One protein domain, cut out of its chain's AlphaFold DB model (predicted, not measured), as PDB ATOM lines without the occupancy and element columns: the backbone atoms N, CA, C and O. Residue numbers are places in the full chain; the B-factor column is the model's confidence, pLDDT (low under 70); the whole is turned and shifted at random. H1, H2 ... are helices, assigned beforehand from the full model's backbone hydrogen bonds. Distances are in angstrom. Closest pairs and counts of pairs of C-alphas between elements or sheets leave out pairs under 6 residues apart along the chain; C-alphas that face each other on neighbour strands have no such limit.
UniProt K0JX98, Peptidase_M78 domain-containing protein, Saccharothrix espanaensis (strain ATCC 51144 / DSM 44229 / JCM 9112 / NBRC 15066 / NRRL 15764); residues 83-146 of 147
ATOM      1  N   GLU A  83      27.296 -52.168   7.977       90.00
ATOM      2  CA  GLU A  83      28.095 -51.032   7.491       90.00
ATOM      3  C   GLU A  83      27.240 -49.761   7.349       90.00
ATOM      4  O   GLU A  83      27.639 -48.677   7.773       90.00
ATOM      5  N   ARG A  84      26.013 -49.908   6.824       89.19
ATOM      6  CA  ARG A  84      25.068 -48.796   6.668       89.19
ATOM      7  C   ARG A  84      24.558 -48.300   8.010       89.19
ATOM      8  O   ARG A  84      24.467 -47.093   8.193       89.19
ATOM      9  N   ASP A  85      24.280 -49.205   8.942       90.94
ATOM     10  CA  ASP A  85      23.825 -48.842  10.288       90.94
ATOM     11  C   ASP A  85      24.912 -48.070  11.043       90.94
ATOM     12  O   ASP A  85      24.645 -47.038  11.656       90.94
ATOM     13  N   ARG A  86      26.171 -48.521  10.945       92.94
ATOM     14  CA  ARG A  86      27.321 -47.819  11.531       92.94
ATOM     15  C   ARG A  86      27.515 -46.436  10.928       92.94
ATOM     16  O   ARG A  86      27.796 -45.492  11.669       92.94
ATOM     17  N   PHE A  87      27.365 -46.312   9.611       93.25
ATOM     18  CA  PHE A  87      27.443 -45.022   8.942       93.25
ATOM     19  C   PHE A  87      26.303 -44.096   9.379       93.25
ATOM     20  O   PHE A  87      26.578 -42.972   9.785       93.25
ATOM     21  N   ALA A  88      25.057 -44.581   9.403       92.88
ATOM     22  CA  ALA A  88      23.892 -43.817   9.850       92.88
ATOM     23  C   ALA A  88      24.045 -43.334  11.301       92.88
ATOM     24  O   ALA A  88      23.893 -42.151  11.583       92.88
ATOM     25  N   LEU A  89      24.455 -44.209  12.221       94.06
ATOM     26  CA  LEU A  89      24.719 -43.827  13.613       94.06
ATOM     27  C   LEU A  89      25.838 -42.783  13.742       94.06
ATOM     28  O   LEU A  89      25.763 -41.883  14.580       94.06
ATOM     29  N   SER A  90      26.886 -42.900  12.924       95.75
ATOM     30  CA  SER A  90      27.995 -41.939  12.924       95.75
ATOM     31  C   SER A  90      27.578 -40.593  12.328       95.75
ATOM     32  O   SER A  90      28.016 -39.555  12.818       95.75
ATOM     33  N   HIS A  91      26.695 -40.608  11.330       95.38
ATOM     34  CA  HIS A  91      26.076 -39.425  10.740       95.38
ATOM     35  C   HIS A  91      25.224 -38.681  11.781       95.38
ATOM     36  O   HIS A  91      25.463 -37.503  12.040       95.38
ATOM     37  N   GLU A  92      24.334 -39.381  12.491       95.50
ATOM     38  CA  GLU A  92      23.534 -38.786  13.572       95.50
ATOM     39  C   GLU A  92      24.396 -38.223  14.708       95.50
ATOM     40  O   GLU A  92      24.102 -37.182  15.304       95.50
ATOM     41  N   ARG A  93      25.524 -38.876  15.002       95.25
ATOM     42  CA  ARG A  93      26.501 -38.334  15.947       95.25
ATOM     43  C   ARG A  93      27.145 -37.047  15.432       95.25
ATOM     44  O   ARG A  93      27.391 -36.147  16.235       95.25
ATOM     45  N   GLY A  94      27.399 -36.950  14.128       95.25
ATOM     46  CA  GLY A  94      27.874 -35.734  13.471       95.25
ATOM     47  C   GLY A  94      26.933 -34.559  13.715       95.25
ATOM     48  O   GLY A  94      27.390 -33.515  14.181       95.25
ATOM     49  N   HIS A  95      25.624 -34.766  13.546       94.00
ATOM     50  CA  HIS A  95      24.600 -33.762  13.860       94.00
ATOM     51  C   HIS A  95      24.686 -33.264  15.304       94.00
ATOM     52  O   HIS A  95      24.766 -32.059  15.559       94.00
ATOM     53  N   LEU A  96      24.774 -34.182  16.265       93.00
ATOM     54  CA  LEU A  96      24.855 -33.828  17.686       93.00
ATOM     55  C   LEU A  96      26.131 -33.061  18.056       93.00
ATOM     56  O   LEU A  96      26.089 -32.196  18.936       93.00
ATOM     57  N   VAL A  97      27.261 -33.391  17.426       93.62
ATOM     58  CA  VAL A  97      28.569 -32.787  17.723       93.62
ATOM     59  C   VAL A  97      28.736 -31.444  17.016       93.62
ATOM     60  O   VAL A  97      29.110 -30.462  17.656       93.62
ATOM     61  N   LEU A  98      28.475 -31.387  15.709       93.25
ATOM     62  CA  LEU A  98      28.785 -30.225  14.873       93.25
ATOM     63  C   LEU A  98      27.677 -29.173  14.861       93.25
ATOM     64  O   LEU A  98      27.978 -27.988  14.672       93.25
ATOM     65  N   HIS A  99      26.426 -29.597  15.051       91.00
ATOM     66  CA  HIS A  99      25.241 -28.769  14.810       91.00
ATOM     67  C   HIS A  99      24.374 -28.560  16.058       91.00
ATOM     68  O   HIS A  99      23.421 -27.788  16.019       91.00
ATOM     69  N   GLY A 100      24.744 -29.138  17.208       84.12
ATOM     70  CA  GLY A 100      24.015 -28.937  18.470       84.12
ATOM     71  C   GLY A 100      23.996 -27.486  18.980       84.12
ATOM     72  O   GLY A 100      23.092 -27.114  19.721       84.12
ATOM     73  N   HIS A 101      24.974 -26.662  18.582       82.31
ATOM     74  CA  HIS A 101      25.115 -25.269  19.043       82.31
ATOM     75  C   HIS A 101      25.478 -24.284  17.922       82.31
ATOM     76  O   HIS A 101      25.725 -23.108  18.181       82.31
ATOM     77  N   ARG A 102      25.547 -24.754  16.673       88.12
ATOM     78  CA  ARG A 102      25.981 -23.966  15.517       88.12
ATOM     79  C   ARG A 102      25.076 -24.263  14.333       88.12
ATOM     80  O   ARG A 102      24.780 -25.419  14.056       88.12
ATOM     81  N   ARG A 103      24.702 -23.216  13.598       88.06
ATOM     82  CA  ARG A 103      24.070 -23.351  12.281       88.06
ATOM     83  C   ARG A 103      25.144 -23.542  11.213       88.06
ATOM     84  O   ARG A 103      26.130 -22.807  11.206       88.06
ATOM     85  N   ALA A 104      24.945 -24.520  10.345       92.06
ATOM     86  CA  ALA A 104      25.754 -24.747   9.155       92.06
ATOM     87  C   ALA A 104      24.907 -24.460   7.912       92.06
ATOM     88  O   ALA A 104      23.683 -24.571   7.971       92.06
ATOM     89  N   GLU A 105      25.562 -24.082   6.818       93.69
ATOM     90  CA  GLU A 105      24.906 -23.941   5.512       93.69
ATOM     91  C   GLU A 105      24.515 -25.320   4.966       93.69
ATOM     92  O   GLU A 105      23.384 -25.501   4.534       93.69
ATOM     93  N   GLU A 106      25.407 -26.308   5.112       95.38
ATOM     94  CA  GLU A 106      25.235 -27.678   4.604       95.38
ATOM     95  C   GLU A 106      25.437 -28.727   5.725       95.38
ATOM     96  O   GLU A 106      26.434 -29.456   5.736       95.38
ATOM     97  N   PRO A 107      24.534 -28.801   6.725       93.00
ATOM     98  CA  PRO A 107      24.701 -29.677   7.891       93.00
ATOM     99  C   PRO A 107      24.751 -31.171   7.534       93.00
ATOM    100  O   PRO A 107      25.502 -31.927   8.141       93.00
ATOM    101  N   GLU A 108      24.003 -31.604   6.520       94.25
ATOM    102  CA  GLU A 108      23.992 -33.006   6.082       94.25
ATOM    103  C   GLU A 108      25.343 -33.440   5.492       94.25
ATOM    104  O   GLU A 108      25.866 -34.510   5.815       94.25
ATOM    105  N   ASP A 109      25.958 -32.591   4.667       96.62
ATOM    106  CA  ASP A 109      27.278 -32.853   4.090       96.62
ATOM    107  C   ASP A 109      28.375 -32.826   5.155       96.62
ATOM    108  O   ASP A 109      29.292 -33.655   5.134       96.62
ATOM    109  N   GLU A 110      28.286 -31.898   6.108       97.06
ATOM    110  CA  GLU A 110      29.188 -31.867   7.256       97.06
ATOM    111  C   GLU A 110      29.053 -33.138   8.115       97.06
ATOM    112  O   GLU A 110      30.074 -33.742   8.465       97.06
ATOM    113  N   ALA A 111      27.831 -33.609   8.387       96.25
ATOM    114  CA  ALA A 111      27.572 -34.855   9.110       96.25
ATOM    115  C   ALA A 111      28.070 -36.100   8.348       96.25
ATOM    116  O   ALA A 111      28.676 -36.992   8.945       96.25
ATOM    117  N   ASN A 112      27.913 -36.141   7.020       96.19
ATOM    118  CA  ASN A 112      28.466 -37.202   6.171       96.19
ATOM    119  C   ASN A 112      30.001 -37.246   6.221       96.19
ATOM    120  O   ASN A 112      30.594 -38.320   6.361       96.19
ATOM    121  N   ARG A 113      30.664 -36.084   6.147       96.50
ATOM    122  CA  ARG A 113      32.128 -35.986   6.282       96.50
ATOM    123  C   ARG A 113      32.587 -36.401   7.676       96.50
ATOM    124  O   ARG A 113      33.568 -37.133   7.796       96.50
ATOM    125  N   PHE A 114      31.860 -35.978   8.712       96.69
ATOM    126  CA  PHE A 114      32.107 -36.408  10.084       96.69
ATOM    127  C   PHE A 114      32.034 -37.929  10.207       96.69
ATOM    128  O   PHE A 114      32.953 -38.528  10.756       96.69
ATOM    129  N   ALA A 115      30.988 -38.566   9.672       96.19
ATOM    130  CA  ALA A 115      30.827 -40.017   9.726       96.19
ATOM    131  C   ALA A 115      32.007 -40.748   9.067       96.19
ATOM    132  O   ALA A 115      32.544 -41.694   9.646       96.19
ATOM    133  N   GLY A 116      32.453 -40.272   7.899       94.69
ATOM    134  CA  GLY A 116      33.615 -40.820   7.199       94.69
ATOM    135  C   GLY A 116      34.902 -40.756   8.026       94.69
ATOM    136  O   GLY A 116      35.558 -41.778   8.216       94.69
ATOM    137  N   GLU A 117      35.237 -39.582   8.571       95.69
ATOM    138  CA  GLU A 117      36.435 -39.392   9.408       95.69
ATOM    139  C   GLU A 117      36.333 -40.101  10.770       95.69
ATOM    140  O   GLU A 117      37.332 -40.586  11.298       95.69
ATOM    141  N   PHE A 118      35.131 -40.196  11.344       95.81
ATOM    142  CA  PHE A 118      34.896 -40.909  12.599       95.81
ATOM    143  C   PHE A 118      35.137 -42.415  12.445       95.81
ATOM    144  O   PHE A 118      35.725 -43.047  13.324       95.81
ATOM    145  N   LEU A 119      34.701 -42.992  11.322       94.31
ATOM    146  CA  LEU A 119      34.842 -44.419  11.041       94.31
ATOM    147  C   LEU A 119      36.221 -44.779  10.478       94.31
ATOM    148  O   LEU A 119      36.734 -45.852  10.789       94.31
ATOM    149  N   MET A 120      36.831 -43.893   9.691       93.44
ATOM    150  CA  MET A 120      38.171 -44.061   9.136       93.44
ATOM    151  C   MET A 120      38.990 -42.777   9.340       93.44
ATOM    152  O   MET A 120      39.041 -41.927   8.451       93.44
ATOM    153  N   PRO A 121      39.682 -42.642  10.485       94.06
ATOM    154  CA  PRO A 121      40.462 -41.446  10.774       94.06
ATOM    155  C   PRO A 121      41.546 -41.205   9.726       94.06
ATOM    156  O   PRO A 121      42.295 -42.127   9.383       94.06
ATOM    157  N   ARG A 122      41.713 -39.950   9.294       93.56
ATOM    158  CA  ARG A 122      42.711 -39.546   8.290       93.56
ATOM    159  C   ARG A 122      44.100 -40.161   8.467       93.56
ATOM    160  O   ARG A 122      44.714 -40.556   7.480       93.56
ATOM    161  N   GLN A 123      44.626 -40.226   9.692       93.88
ATOM    162  CA  GLN A 123      45.953 -40.807   9.936       93.88
ATOM    163  C   GLN A 123      46.009 -42.274   9.497       93.88
ATOM    164  O   GLN A 123      46.921 -42.665   8.777       93.88
ATOM    165  N   ARG A 124      44.985 -43.056   9.851       92.12
ATOM    166  CA  ARG A 124      44.865 -44.462   9.457       92.12
ATOM    167  C   ARG A 124      44.606 -44.607   7.969       92.12
ATOM    168  O   ARG A 124      45.249 -45.436   7.338       92.12
ATOM    169  N   ALA A 125      43.748 -43.762   7.400       91.50
ATOM    170  CA  ALA A 125      43.504 -43.735   5.962       91.50
ATOM    171  C   ALA A 125      44.815 -43.562   5.172       91.50
ATOM    172  O   ALA A 125      45.053 -44.288   4.218       91.50
ATOM    173  N   ARG A 126      45.711 -42.665   5.603       92.88
ATOM    174  CA  ARG A 126      47.007 -42.438   4.936       92.88
ATOM    175  C   ARG A 126      47.987 -43.603   5.062       92.88
ATOM    176  O   ARG A 126      48.830 -43.760   4.190       92.88
ATOM    177  N   GLU A 127      47.899 -44.381   6.135       90.62
ATOM    178  CA  GLU A 127      48.742 -45.565   6.344       90.62
ATOM    179  C   GLU A 127      48.302 -46.744   5.463       90.62
ATOM    180  O   GLU A 127      49.137 -47.543   5.047       90.62
ATOM    181  N   ILE A 128      46.997 -46.862   5.184       90.38
ATOM    182  CA  ILE A 128      46.411 -48.042   4.528       90.38
ATOM    183  C   ILE A 128      46.002 -47.809   3.068       90.38
ATOM    184  O   ILE A 128      45.966 -48.764   2.295       90.38
ATOM    185  N   LEU A 129      45.655 -46.574   2.688       89.12
ATOM    186  CA  LEU A 129      45.244 -46.211   1.331       89.12
ATOM    187  C   LEU A 129      46.482 -45.812   0.524       89.12
ATOM    188  O   LEU A 129      46.880 -44.649   0.501       89.12
ATOM    189  N   GLY A 130      47.104 -46.808  -0.105       85.25
ATOM    190  CA  GLY A 130      48.215 -46.629  -1.042       85.25
ATOM    191  C   GLY A 130      47.750 -46.466  -2.492       85.25
ATOM    192  O   GLY A 130      46.604 -46.765  -2.825       85.25
ATOM    193  N   LEU A 131      48.657 -46.018  -3.365       79.81
ATOM    194  CA  LEU A 131      48.392 -45.884  -4.807       79.81
ATOM    195  C   LEU A 131      48.318 -47.236  -5.534       79.81
ATOM    196  O   LEU A 131      47.701 -47.328  -6.590       79.81
ATOM    197  N   ASP A 132      48.901 -48.279  -4.945       90.19
ATOM    198  CA  ASP A 132      49.047 -49.595  -5.574       90.19
ATOM    199  C   ASP A 132      47.913 -50.566  -5.198       90.19
ATOM    200  O   ASP A 132      47.980 -51.757  -5.506       90.19
ATOM    201  N   LEU A 133      46.875 -50.081  -4.505       91.81
ATOM    202  CA  LEU A 133      45.741 -50.907  -4.103       91.81
ATOM    203  C   LEU A 133      44.952 -51.375  -5.324       91.81
ATOM    204  O   LEU A 133      44.513 -50.580  -6.157       91.81
ATOM    205  N   ILE A 134      44.685 -52.676  -5.378       92.94
ATOM    206  CA  ILE A 134      43.756 -53.246  -6.352       92.94
ATOM    207  C   ILE A 134      42.361 -53.381  -5.737       92.94
ATOM    208  O   ILE A 134      42.175 -53.336  -4.522       92.94
ATOM    209  N   LEU A 135      41.345 -53.610  -6.574       92.31
ATOM    210  CA  LEU A 135      39.945 -53.724  -6.136       92.31
ATOM    211  C   LEU A 135      39.742 -54.721  -4.976       92.31
ATOM    212  O   LEU A 135      38.931 -54.492  -4.079       92.31
ATOM    213  N   LYS A 136      40.508 -55.817  -4.972       94.38
ATOM    214  CA  LYS A 136      40.482 -56.819  -3.900       94.38
ATOM    215  C   LYS A 136      40.924 -56.245  -2.550       94.38
ATOM    216  O   LYS A 136      40.353 -56.616  -1.524       94.38
ATOM    217  N   ASP A 137      41.897 -55.340  -2.539       93.19
ATOM    218  CA  ASP A 137      42.375 -54.711  -1.311       93.19
ATOM    219  C   ASP A 137      41.327 -53.760  -0.749       93.19
ATOM    220  O   ASP A 137      41.062 -53.793   0.449       93.19
ATOM    221  N   TYR A 138      40.639 -53.004  -1.608       91.44
ATOM    222  CA  TYR A 138      39.506 -52.181  -1.181       91.44
ATOM    223  C   TYR A 138      38.385 -53.018  -0.572       91.44
ATOM    224  O   TYR A 138      37.868 -52.647   0.476       91.44
ATOM    225  N   ALA A 139      38.042 -54.172  -1.155       91.38
ATOM    226  CA  ALA A 139      37.045 -55.071  -0.568       91.38
ATOM    227  C   ALA A 139      37.471 -55.581   0.822       91.38
ATOM    228  O   ALA A 139      36.654 -55.663   1.741       91.38
ATOM    229  N   ARG A 140      38.764 -55.874   1.004       91.00
ATOM    230  CA  ARG A 140      39.318 -56.263   2.306       91.00
ATOM    231  C   ARG A 140      39.286 -55.109   3.308       91.00
ATOM    232  O   ARG A 140      38.857 -55.309   4.439       91.00
ATOM    233  N   LEU A 141      39.723 -53.915   2.909       91.56
ATOM    234  CA  LEU A 141      39.691 -52.721   3.754       91.56
ATOM    235  C   LEU A 141      38.255 -52.385   4.157       91.56
ATOM    236  O   LEU A 141      37.996 -52.165   5.334       91.56
ATOM    237  N   LYS A 142      37.316 -52.461   3.214       88.44
ATOM    238  CA  LYS A 142      35.886 -52.304   3.465       88.44
ATOM    239  C   LYS A 142      35.409 -53.218   4.603       88.44
ATOM    240  O   LYS A 142      34.847 -52.745   5.585       88.44
ATOM    241  N   SER A 143      35.755 -54.505   4.534       88.31
ATOM    242  CA  SER A 143      35.415 -55.482   5.575       88.31
ATOM    243  C   SER A 143      36.089 -55.218   6.927       88.31
ATOM    244  O   SER A 143      35.489 -55.520   7.954       88.31
ATOM    245  N   ILE A 144      37.324 -54.704   6.951       88.00
ATOM    246  CA  ILE A 144      38.050 -54.397   8.199       88.00
ATOM    247  C   ILE A 144      37.435 -53.181   8.894       88.00
ATOM    248  O   ILE A 144      37.261 -53.180  10.111       88.00
ATOM    249  N   TRP A 145      37.120 -52.146   8.120       88.31
ATOM    250  CA  TRP A 145      36.642 -50.872   8.647       88.31
ATOM    251  C   TRP A 145      35.125 -50.818   8.812       88.31
ATOM    252  O   TRP A 145      34.634 -49.915   9.488       88.31
ATOM    253  N   GLY A 146      34.391 -51.784   8.248       83.12
ATOM    254  CA  GLY A 146      32.932 -51.890   8.315       83.12
ATOM    255  C   GLY A 146      32.216 -50.693   7.685       83.12
ATOM    256  O   GLY A 146      31.199 -50.249   8.220       83.12
TER     257      GLY A 146
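This is residues 83 to 146 of the 147 residues of the protein "Peptidase_M78 domain-containing protein" of Saccharothrix espanaensis (strain ATCC 51144 / DSM 44229 / JCM 9112 / NBRC 15066 / NRRL 15764) (UniProt K0JX98). A loose, elongated run of helices, in which H1 and H2 pack together and cross steeply at 61 degrees, closest at Gly 94 and Ala 111, while short H3 and H4 lead away and fold back, bringing Gly 146 near Glu 83. Residues 100 to 106 and 130 to 136 stick out at opposite ends. The printed part has 64 residues, with four named helices, H1 to H4, and no named strand: all helix, radius of gyration of the C-alphas 13.8 A, spans 41 by 22 by 16 A.

H1, residues 83 to 98, touches H2, residues 107 to 119, opposite ways at a steep tilt of 61 degrees; their closest C-alphas, Gly 94 and Ala 111, are 4.5 A apart. H3, residues 122 to 128, and H2 meet only through their tight link. H4, residues 135 to 145, is close to H2 but not clearly touching, about perpendicular at 89 degrees; the closest C-alphas, Leu 119 and Trp 145, are 7.1 A apart. H3 and H4 are only just apart, at 8.2 A. H1 is apart from H3 and H4. In the four helices every O i to N i+4 pair is within hydrogen-bond range.

H1 runs 22.1 A from C-alpha 83 at (28.095, -51.032, 7.491), H2 18.2 A, H3 10.0 A, and H4 15.4 A to C-alpha 145 at (36.642, -50.872, 8.647).

The C-alphas farthest apart, His 101 and Ile 134, are 42.1 A apart; those of Glu 83 and Gly 146, 5.0 A. The printed part has no cut and no long link; no printed residue is under pLDDT 70.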